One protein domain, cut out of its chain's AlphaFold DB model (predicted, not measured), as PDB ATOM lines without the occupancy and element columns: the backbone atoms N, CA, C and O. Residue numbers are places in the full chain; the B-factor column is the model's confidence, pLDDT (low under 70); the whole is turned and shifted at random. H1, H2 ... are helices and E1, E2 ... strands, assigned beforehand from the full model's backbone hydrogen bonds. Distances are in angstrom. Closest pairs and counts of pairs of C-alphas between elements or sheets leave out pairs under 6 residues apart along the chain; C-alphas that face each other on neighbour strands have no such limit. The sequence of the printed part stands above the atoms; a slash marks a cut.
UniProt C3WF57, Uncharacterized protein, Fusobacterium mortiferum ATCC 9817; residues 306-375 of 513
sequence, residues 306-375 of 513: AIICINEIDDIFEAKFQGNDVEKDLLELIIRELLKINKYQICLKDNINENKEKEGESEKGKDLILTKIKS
ATOM      1  N   ALA A 306     222.817 172.137 155.312       88.50
ATOM      2  CA  ALA A 306     222.269 171.699 154.029       88.50
ATOM      3  C   ALA A 306     220.769 172.005 153.885       88.50
ATOM      4  O   ALA A 306     220.303 172.275 152.777       88.50
ATOM      5  N   ILE A 307     220.023 171.962 154.993       88.19
ATOM      6  CA  ILE A 307     218.589 172.254 155.066       88.19
ATOM      7  C   ILE A 307     218.345 173.063 156.340       88.19
ATOM      8  O   ILE A 307     218.779 172.661 157.416       88.19
ATOM      9  N   ILE A 308     217.636 174.183 156.224       86.50
ATOM     10  CA  ILE A 308     217.205 175.001 157.362       86.50
ATOM     11  C   ILE A 308     215.676 175.017 157.372       86.50
ATOM     12  O   ILE A 308     215.065 175.431 156.387       86.50
ATOM     13  N   CYS A 309     215.076 174.569 158.474       83.81
ATOM     14  CA  CYS A 309     213.628 174.552 158.681       83.81
ATOM     15  C   CYS A 309     213.228 175.611 159.711       83.81
ATOM     16  O   CYS A 309     213.899 175.778 160.732       83.81
ATOM     17  N   ILE A 310     212.134 176.312 159.427       81.06
ATOM     18  CA  ILE A 310     211.588 177.392 160.245       81.06
ATOM     19  C   ILE A 310     210.081 177.168 160.289       81.06
ATOM     20  O   ILE A 310     209.426 177.195 159.249       81.06
ATOM     21  N   ASN A 311     209.560 176.864 161.468       77.19
ATOM     22  CA  ASN A 311     208.220 176.330 161.665       77.19
ATOM     23  C   ASN A 311     207.256 177.405 162.182       77.19
ATOM     24  O   ASN A 311     207.697 178.433 162.701       77.19
ATOM     25  N   GLU A 312     205.953 177.127 162.089       67.00
ATOM     26  CA  GLU A 312     204.890 177.918 162.739       67.00
ATOM     27  C   GLU A 312     204.976 179.425 162.430       67.00
ATOM     28  O   GLU A 312     204.908 180.269 163.319       67.00
ATOM     29  N   ILE A 313     205.178 179.773 161.157       66.50
ATOM     30  CA  ILE A 313     205.219 181.167 160.707       66.50
ATOM     31  C   ILE A 313     203.783 181.664 160.582       66.50
ATOM     32  O   ILE A 313     203.061 181.238 159.675       66.50
ATOM     33  N   ASP A 314     203.403 182.577 161.470       61.47
ATOM     34  CA  ASP A 314     202.062 183.154 161.509       61.47
ATOM     35  C   ASP A 314     202.009 184.562 160.876       61.47
ATOM     36  O   ASP A 314     203.024 185.243 160.647       61.47
ATOM     37  N   ASP A 315     200.803 185.028 160.567       54.31
ATOM     38  CA  ASP A 315     200.535 186.378 160.081       54.31
ATOM     39  C   ASP A 315     200.833 187.423 161.164       54.31
ATOM     40  O   ASP A 315     201.417 188.468 160.846       54.31
ATOM     41  N   ILE A 316     200.509 187.106 162.424       52.03
ATOM     42  CA  ILE A 316     200.469 188.044 163.554       52.03
ATOM     43  C   ILE A 316     201.882 188.453 164.020       52.03
ATOM     44  O   ILE A 316     202.369 189.494 163.573       52.03
ATOM     45  N   PHE A 317     202.580 187.672 164.860       51.44
ATOM     46  CA  PHE A 317     203.922 188.054 165.359       51.44
ATOM     47  C   PHE A 317     204.952 186.924 165.515       51.44
ATOM     48  O   PHE A 317     206.142 187.228 165.620       51.44
ATOM     49  N   GLU A 318     204.540 185.656 165.500       62.16
ATOM     50  CA  GLU A 318     205.383 184.533 165.930       62.16
ATOM     51  C   GLU A 318     205.938 183.695 164.764       62.16
ATOM     52  O   GLU A 318     205.373 183.637 163.668       62.16
ATOM     53  N   ALA A 319     207.099 183.083 165.013       69.50
ATOM     54  CA  ALA A 319     207.751 182.083 164.174       69.50
ATOM     55  C   ALA A 319     208.744 181.282 165.032       69.50
ATOM     56  O   ALA A 319     209.420 181.861 165.890       69.50
ATOM     57  N   LYS A 320     208.888 179.974 164.783       73.19
ATOM     58  CA  LYS A 320     209.793 179.091 165.539       73.19
ATOM     59  C   LYS A 320     210.943 178.582 164.684       73.19
ATOM     60  O   LYS A 320     210.800 177.691 163.851       73.19
ATOM     61  N   PHE A 321     212.140 179.091 164.941       75.44
ATOM     62  CA  PHE A 321     213.360 178.577 164.334       75.44
ATOM     63  C   PHE A 321     213.860 177.361 165.119       75.44
ATOM     64  O   PHE A 321     214.388 177.504 166.223       75.44
ATOM     65  N   GLN A 322     213.684 176.158 164.562       70.88
ATOM     66  CA  GLN A 322     214.113 174.891 165.176       70.88
ATOM     67  C   GLN A 322     213.617 174.728 166.634       70.88
ATOM     68  O   GLN A 322     214.381 174.370 167.530       70.88
ATOM     69  N   GLY A 323     212.336 175.041 166.875       72.19
ATOM     70  CA  GLY A 323     211.702 174.966 168.201       72.19
ATOM     71  C   GLY A 323     212.011 176.137 169.146       72.19
ATOM     72  O   GLY A 323     211.878 175.991 170.359       72.19
ATOM     73  N   ASN A 324     212.460 177.280 168.617       80.12
ATOM     74  CA  ASN A 324     212.795 178.475 169.395       80.12
ATOM     75  C   ASN A 324     212.117 179.705 168.793       80.12
ATOM     76  O   ASN A 324     212.293 179.976 167.604       80.12
ATOM     77  N   ASP A 325     211.387 180.453 169.611       79.56
ATOM     78  CA  ASP A 325     210.642 181.635 169.178       79.56
ATOM     79  C   ASP A 325     211.602 182.748 168.714       79.56
ATOM     80  O   ASP A 325     212.651 182.983 169.325       79.56
ATOM     81  N   VAL A 326     211.277 183.418 167.606       79.50
ATOM     82  CA  VAL A 326     212.115 184.473 167.013       79.50
ATOM     83  C   VAL A 326     211.278 185.622 166.446       79.50
ATOM     84  O   VAL A 326     210.298 185.407 165.739       79.50
ATOM     85  N   GLU A 327     211.703 186.868 166.701       78.06
ATOM     86  CA  GLU A 327     211.081 188.059 166.103       78.06
ATOM     87  C   GLU A 327     211.145 187.991 164.566       78.06
ATOM     88  O   GLU A 327     212.216 187.821 163.977       78.06
ATOM     89  N   LYS A 328     210.004 188.214 163.907       75.38
ATOM     90  CA  LYS A 328     209.831 188.205 162.441       75.38
ATOM     91  C   LYS A 328     210.856 189.075 161.689       75.38
ATOM     92  O   LYS A 328     211.375 188.656 160.656       75.38
ATOM     93  N   ASP A 329     211.227 190.238 162.233       78.25
ATOM     94  CA  ASP A 329     212.267 191.119 161.674       78.25
ATOM     95  C   ASP A 329     213.701 190.570 161.824       78.25
ATOM     96  O   ASP A 329     214.573 190.875 161.000       78.25
ATOM     97  N   LEU A 330     213.972 189.774 162.864       82.75
ATOM     98  CA  LEU A 330     215.277 189.145 163.105       82.75
ATOM     99  C   LEU A 330     215.432 187.889 162.252       82.75
ATOM    100  O   LEU A 330     216.489 187.664 161.656       82.75
ATOM    101  N   LEU A 331     214.351 187.126 162.123       81.56
ATOM    102  CA  LEU A 331     214.228 186.039 161.166       81.56
ATOM    103  C   LEU A 331     214.466 186.534 159.729       81.56
ATOM    104  O   LEU A 331     215.272 185.951 158.999       81.56
ATOM    105  N   GLU A 332     213.847 187.659 159.347       80.25
ATOM    106  CA  GLU A 332     214.102 188.312 158.061       80.25
ATOM    107  C   GLU A 332     215.588 188.635 157.866       80.25
ATOM    108  O   GLU A 332     216.165 188.338 156.817       80.25
ATOM    109  N   LEU A 333     216.225 189.222 158.880       85.25
ATOM    110  CA  LEU A 333     217.632 189.605 158.835       85.25
ATOM    111  C   LEU A 333     218.572 188.399 158.649       85.25
ATOM    112  O   LEU A 333     219.522 188.472 157.864       85.25
ATOM    113  N   ILE A 334     218.286 187.286 159.328       87.25
ATOM    114  CA  ILE A 334     219.031 186.023 159.218       87.25
ATOM    115  C   ILE A 334     218.923 185.460 157.796       87.25
ATOM    116  O   ILE A 334     219.944 185.191 157.155       87.25
ATOM    117  N   ILE A 335     217.699 185.347 157.272       84.38
ATOM    118  CA  ILE A 335     217.434 184.850 155.914       84.38
ATOM    119  C   ILE A 335     218.133 185.748 154.874       84.38
ATOM    120  O   ILE A 335     218.834 185.245 153.990       84.38
ATOM    121  N   ARG A 336     218.034 187.077 155.025       84.12
ATOM    122  CA  ARG A 336     218.690 188.074 154.158       84.12
ATOM    123  C   ARG A 336     220.212 187.919 154.085       84.12
ATOM    124  O   ARG A 336     220.757 188.092 152.996       84.12
ATOM    125  N   GLU A 337     220.924 187.623 155.179       88.44
ATOM    126  CA  GLU A 337     222.379 187.377 155.102       88.44
ATOM    127  C   GLU A 337     222.712 185.974 154.565       88.44
ATOM    128  O   GLU A 337     223.611 185.861 153.731       88.44
ATOM    129  N   LEU A 338     221.972 184.918 154.933       88.44
ATOM    130  CA  LEU A 338     222.211 183.557 154.416       88.44
ATOM    131  C   LEU A 338     222.143 183.495 152.881       88.44
ATOM    132  O   LEU A 338     223.015 182.909 152.232       88.44
ATOM    133  N   LEU A 339     221.169 184.184 152.284       85.12
ATOM    134  CA  LEU A 339     220.989 184.290 150.831       85.12
ATOM    135  C   LEU A 339     222.071 185.134 150.132       85.12
ATOM    136  O   LEU A 339     222.210 185.047 148.909       85.12
ATOM    137  N   LYS A 340     222.843 185.942 150.874       85.69
ATOM    138  CA  LYS A 340     224.043 186.638 150.367       85.69
ATOM    139  C   LYS A 340     225.283 185.734 150.383       85.69
ATOM    140  O   LYS A 340     226.232 186.040 149.665       85.69
ATOM    141  N   ILE A 341     225.285 184.658 151.179       89.06
ATOM    142  CA  ILE A 341     226.395 183.695 151.295       89.06
ATOM    143  C   ILE A 341     226.211 182.534 150.310       89.06
ATOM    144  O   ILE A 341     227.079 182.284 149.478       89.06
ATOM    145  N   ASN A 342     225.071 181.847 150.389       90.38
ATOM    146  CA  ASN A 342     224.766 180.638 149.621       90.38
ATOM    147  C   ASN A 342     223.660 180.889 148.580       90.38
ATOM    148  O   ASN A 342     223.187 182.017 148.380       90.38
ATOM    149  N   LYS A 343     223.225 179.809 147.923       87.69
ATOM    150  CA  LYS A 343     221.973 179.749 147.168       87.69
ATOM    151  C   LYS A 343     221.092 178.630 147.714       87.69
ATOM    152  O   LYS A 343     221.597 177.551 148.022       87.69
ATOM    153  N   TYR A 344     219.795 178.899 147.832       86.62
ATOM    154  CA  TYR A 344     218.808 177.964 148.374       86.62
ATOM    155  C   TYR A 344     217.624 177.779 147.412       86.62
ATOM    156  O   TYR A 344     217.216 178.722 146.730       86.62
ATOM    157  N   GLN A 345     217.071 176.563 147.378       86.12
ATOM    158  CA  GLN A 345     215.685 176.311 146.990       86.12
ATOM    159  C   GLN A 345     214.805 176.561 148.215       86.12
ATOM    160  O   GLN A 345     215.131 176.124 149.318       86.12
ATOM    161  N   ILE A 346     213.711 177.280 148.007       82.62
ATOM    162  CA  ILE A 346     212.846 177.819 149.050       82.62
ATOM    163  C   ILE A 346     211.458 177.209 148.875       82.62
ATOM    164  O   ILE A 346     210.835 177.393 147.830       82.62
ATOM    165  N   CYS A 347     210.977 176.493 149.885       79.81
ATOM    166  CA  CYS A 347     209.667 175.848 149.897       79.81
ATOM    167  C   CYS A 347     208.882 176.317 151.130       79.81
ATOM    168  O   CYS A 347     209.462 176.455 152.206       79.81
ATOM    169  N   LEU A 348     207.580 176.551 150.966       77.31
ATOM    170  CA  LEU A 348     206.622 176.652 152.068       77.31
ATOM    171  C   LEU A 348     205.771 175.381 152.075       77.31
ATOM    172  O   LEU A 348     205.421 174.863 151.006       77.31
ATOM    173  N   LYS A 349     205.423 174.910 153.270       77.38
ATOM    174  CA  LYS A 349     204.470 173.822 153.497       77.38
ATOM    175  C   LYS A 349     203.411 174.260 154.499       77.38
ATOM    176  O   LYS A 349     203.728 174.950 155.463       77.38
ATOM    177  N   ASP A 350     202.178 173.817 154.286       72.44
ATOM    178  CA  ASP A 350     201.122 173.922 155.291       72.44
ATOM    179  C   ASP A 350     201.484 173.042 156.498       72.44
ATOM    180  O   ASP A 350     201.791 171.858 156.326       72.44
ATOM    181  N   ASN A 351     201.445 173.603 157.705       67.38
ATOM    182  CA  ASN A 351     201.627 172.864 158.949       67.38
ATOM    183  C   ASN A 351     200.250 172.637 159.592       67.38
ATOM    184  O   ASN A 351     199.638 173.554 160.144       67.38
ATOM    185  N   ILE A 352     199.727 171.415 159.456       57.03
ATOM    186  CA  ILE A 352     198.428 171.021 160.017       57.03
ATOM    187  C   ILE A 352     198.640 170.669 161.489       57.03
ATOM    188  O   ILE A 352     198.965 169.535 161.839       57.03
ATOM    189  N   ASN A 353     198.486 171.668 162.353       52.22
ATOM    190  CA  ASN A 353     198.689 171.519 163.786       52.22
ATOM    191  C   ASN A 353     197.423 170.907 164.427       52.22
ATOM    192  O   ASN A 353     196.558 171.631 164.922       52.22
ATOM    193  N   GLU A 354     197.306 169.571 164.391       42.41
ATOM    194  CA  GLU A 354     196.119 168.756 164.761       42.41
ATOM    195  C   GLU A 354     195.488 169.080 166.134       42.41
ATOM    196  O   GLU A 354     194.351 168.701 166.419       42.41
ATOM    197  N   ASN A 355     196.208 169.782 167.015       43.03
ATOM    198  CA  ASN A 355     195.690 170.208 168.312       43.03
ATOM    199  C   ASN A 355     194.808 171.471 168.249       43.03
ATOM    200  O   ASN A 355     193.859 171.542 169.028       43.03
ATOM    201  N   LYS A 356     195.049 172.423 167.326       44.59
ATOM    202  CA  LYS A 356     194.242 173.663 167.220       44.59
ATOM    203  C   LYS A 356     192.821 173.416 166.692       44.59
ATOM    204  O   LYS A 356     191.897 174.131 167.072       44.59
ATOM    205  N   GLU A 357     192.597 172.359 165.902       40.66
ATOM    206  CA  GLU A 357     191.261 172.034 165.359       40.66
ATOM    207  C   GLU A 357     190.188 171.797 166.442       40.66
ATOM    208  O   GLU A 357     188.996 171.921 166.165       40.66
ATOM    209  N   LYS A 358     190.586 171.489 167.686       43.03
ATOM    210  CA  LYS A 358     189.664 171.250 168.810       43.03
ATOM    211  C   LYS A 358     189.088 172.522 169.435       43.03
ATOM    212  O   LYS A 358     188.085 172.425 170.135       43.03
ATOM    213  N   GLU A 359     189.698 173.682 169.193       41.78
ATOM    214  CA  GLU A 359     189.301 174.962 169.806       41.78
ATOM    215  C   GLU A 359     188.589 175.901 168.811       41.78
ATOM    216  O   GLU A 359     188.052 176.933 169.201       41.78
ATOM    217  N   GLY A 360     188.489 175.501 167.537       36.88
ATOM    218  CA  GLY A 360     187.705 176.187 166.500       36.88
ATOM    219  C   GLY A 360     188.464 177.250 165.699       36.88
ATOM    220  O   GLY A 360     187.954 177.720 164.681       36.88
ATOM    221  N   GLU A 361     189.691 177.589 166.096       38.56
ATOM    222  CA  GLU A 361     190.552 178.548 165.397       38.56
ATOM    223  C   GLU A 361     191.440 177.833 164.366       38.56
ATOM    224  O   GLU A 361     192.416 177.157 164.692       38.56
ATOM    225  N   SER A 362     191.093 177.968 163.082       38.28
ATOM    226  CA  SER A 362     191.745 177.268 161.962       38.28
ATOM    227  C   SER A 362     193.027 177.954 161.456       38.28
ATOM    228  O   SER A 362     193.264 178.068 160.250       38.28
ATOM    229  N   GLU A 363     193.884 178.393 162.382       47.41
ATOM    230  CA  GLU A 363     195.183 179.012 162.084       47.41
ATOM    231  C   GLU A 363     196.177 177.991 161.500       47.41
ATOM    232  O   GLU A 363     196.925 177.308 162.204       47.41
ATOM    233  N   LYS A 364     196.180 177.895 160.165       55.25
ATOM    234  CA  LYS A 364     197.164 177.137 159.381       55.25
ATOM    235  C   LYS A 364     198.523 177.841 159.394       55.25
ATOM    236  O   LYS A 364     198.846 178.588 158.467       55.25
ATOM    237  N   GLY A 365     199.332 177.563 160.412       63.41
ATOM    238  CA  GLY A 365     200.745 177.940 160.412       63.41
ATOM    239  C   GLY A 365     201.477 177.385 159.181       63.41
ATOM    240  O   GLY A 365     201.112 176.335 158.642       63.41
ATOM    241  N   LYS A 366     202.519 178.084 158.720       74.44
ATOM    242  CA  LYS A 366     203.331 177.645 157.571       74.44
ATOM    243  C   LYS A 366     204.778 177.385 157.966       74.44
ATOM    244  O   LYS A 366     205.377 178.141 158.729       74.44
ATOM    245  N   ASP A 367     205.349 176.336 157.389       79.31
ATOM    246  CA  ASP A 367     206.743 175.947 157.576       79.31
ATOM    247  C   ASP A 367     207.573 176.358 156.352       79.31
ATOM    248  O   ASP A 367     207.291 175.940 155.227       79.31
ATOM    249  N   LEU A 368     208.627 177.145 156.570       81.00
ATOM    250  CA  LEU A 368     209.623 177.511 155.565       81.00
ATOM    251  C   LEU A 368     210.808 176.543 155.602       81.00
ATOM    252  O   LEU A 368     211.426 176.328 156.645       81.00
ATOM    253  N   ILE A 369     211.186 176.032 154.432       85.62
ATOM    254  CA  ILE A 369     212.344 175.157 154.247       85.62
ATOM    255  C   ILE A 369     213.296 175.782 153.225       85.62
ATOM    256  O   ILE A 369     212.912 176.065 152.086       85.62
ATOM    257  N   LEU A 370     214.553 175.974 153.632       87.50
ATOM    258  CA  LEU A 370     215.651 176.468 152.803       87.50
ATOM    259  C   LEU A 370     216.646 175.327 152.545       87.50
ATOM    260  O   LEU A 370     217.460 174.998 153.408       87.50
ATOM    261  N   THR A 371     216.614 174.741 151.350       90.88
ATOM    262  CA  THR A 371     217.520 173.652 150.937       90.88
ATOM    263  C   THR A 371     218.681 174.215 150.122       90.88
ATOM    264  O   THR A 371     218.464 174.855 149.096       90.88
ATOM    265  N   LYS A 372     219.926 173.998 150.549       91.88
ATOM    266  CA  LYS A 372     221.141 174.552 149.925       91.88
ATOM    267  C   LYS A 372     221.407 173.900 148.558       91.88
ATOM    268  O   LYS A 372     221.515 172.680 148.454       91.88
ATOM    269  N   ILE A 373     221.535 174.707 147.501       89.00
ATOM    270  CA  ILE A 373     221.649 174.246 146.102       89.00
ATOM    271  C   ILE A 373     222.916 174.753 145.407       89.00
ATOM    272  O   ILE A 373     223.423 175.835 145.690       89.00
ATOM    273  N   LYS A 374     223.394 173.994 144.411       87.06
ATOM    274  CA  LYS A 374     224.548 174.351 143.556       87.06
ATOM    275  C   LYS A 374     224.178 175.262 142.367       87.06
ATOM    276  O   LYS A 374     224.907 175.310 141.377       87.06
ATOM    277  N   SER A 375     223.044 175.963 142.441       81.06
ATOM    278  CA  SER A 375     222.623 176.928 141.417       81.06
ATOM    279  C   SER A 375     223.427 178.231 141.513       81.06
ATOM    280  O   SER A 375     224.028 178.547 142.539       81.06
TER     281      SER A 375
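This is residues 306 to 375 of the 513 residues of an uncharacterized protein of Fusobacterium mortiferum ATCC 9817 (UniProt C3WF57). One small sheet of three strands, E1, E3 and E2 side by side, has the single helix H1 over one face and the other face bare; the link of residues 351 to 365 runs out past one end of the sheet. The printed part has 70 residues, in the order E1, H1, E2, E3; the sheet is all antiparallel and the class is mixed, helices and strands. It is only just loose, close to compact, with a radius of gyration of the C-alphas of 13.5 A, and spans 43 by 22 by 17 A.

Start at the inner strand E3, residues 366 to 372. Its antiparallel neighbour E1, residues 307 to 313, stands at 166 degrees, with N 310 and O 368 2.9 A apart, within hydrogen-bond range. E2, residues 344 to 350, forms a hairpin with E3 at 159 degrees; look at N 347 and O 369, 3.0 A. The sheet is twisted, up to 4.2 A off its best plane. H1, residues 328 to 341, is on the sheet at a height of 10.1 A, along the strands, at 11 degrees to E3 on the local plane. It lies over E3 and, only just, with 3 C-alphas, over E1. E1, H1 and E2 make a split strand-helix-strand unit, two strands running the same way with E3 between them, its crossover right-handed. Residues 320 to 321 pair antiparallel with 310 to 311 of E1 and with 324 to 325. In H1, 9 of 10 O i to N i+4 pairs are within hydrogen-bond range.

Find C-alpha 307 at (218.589, 172.254, 155.066), where E1 begins; it is 17.0 A long. H1 begins at C-alpha 328, (209.831, 188.205, 162.441), and runs 20.5 A. E2 is 19.4 A long; E3, 19.6 A, ends at C-alpha 372, (221.141, 174.552, 149.925).

The C-alphas of Glu 359 and Lys 374 are the two farthest apart, 44.0 A. The printed part has no cut. The links E1 to H1 and E2 to E3 are long; H1 to E2 is tight. Mean pLDDT of the printed part is 72.5; residues 312 to 319 and 351 to 365 are under 70.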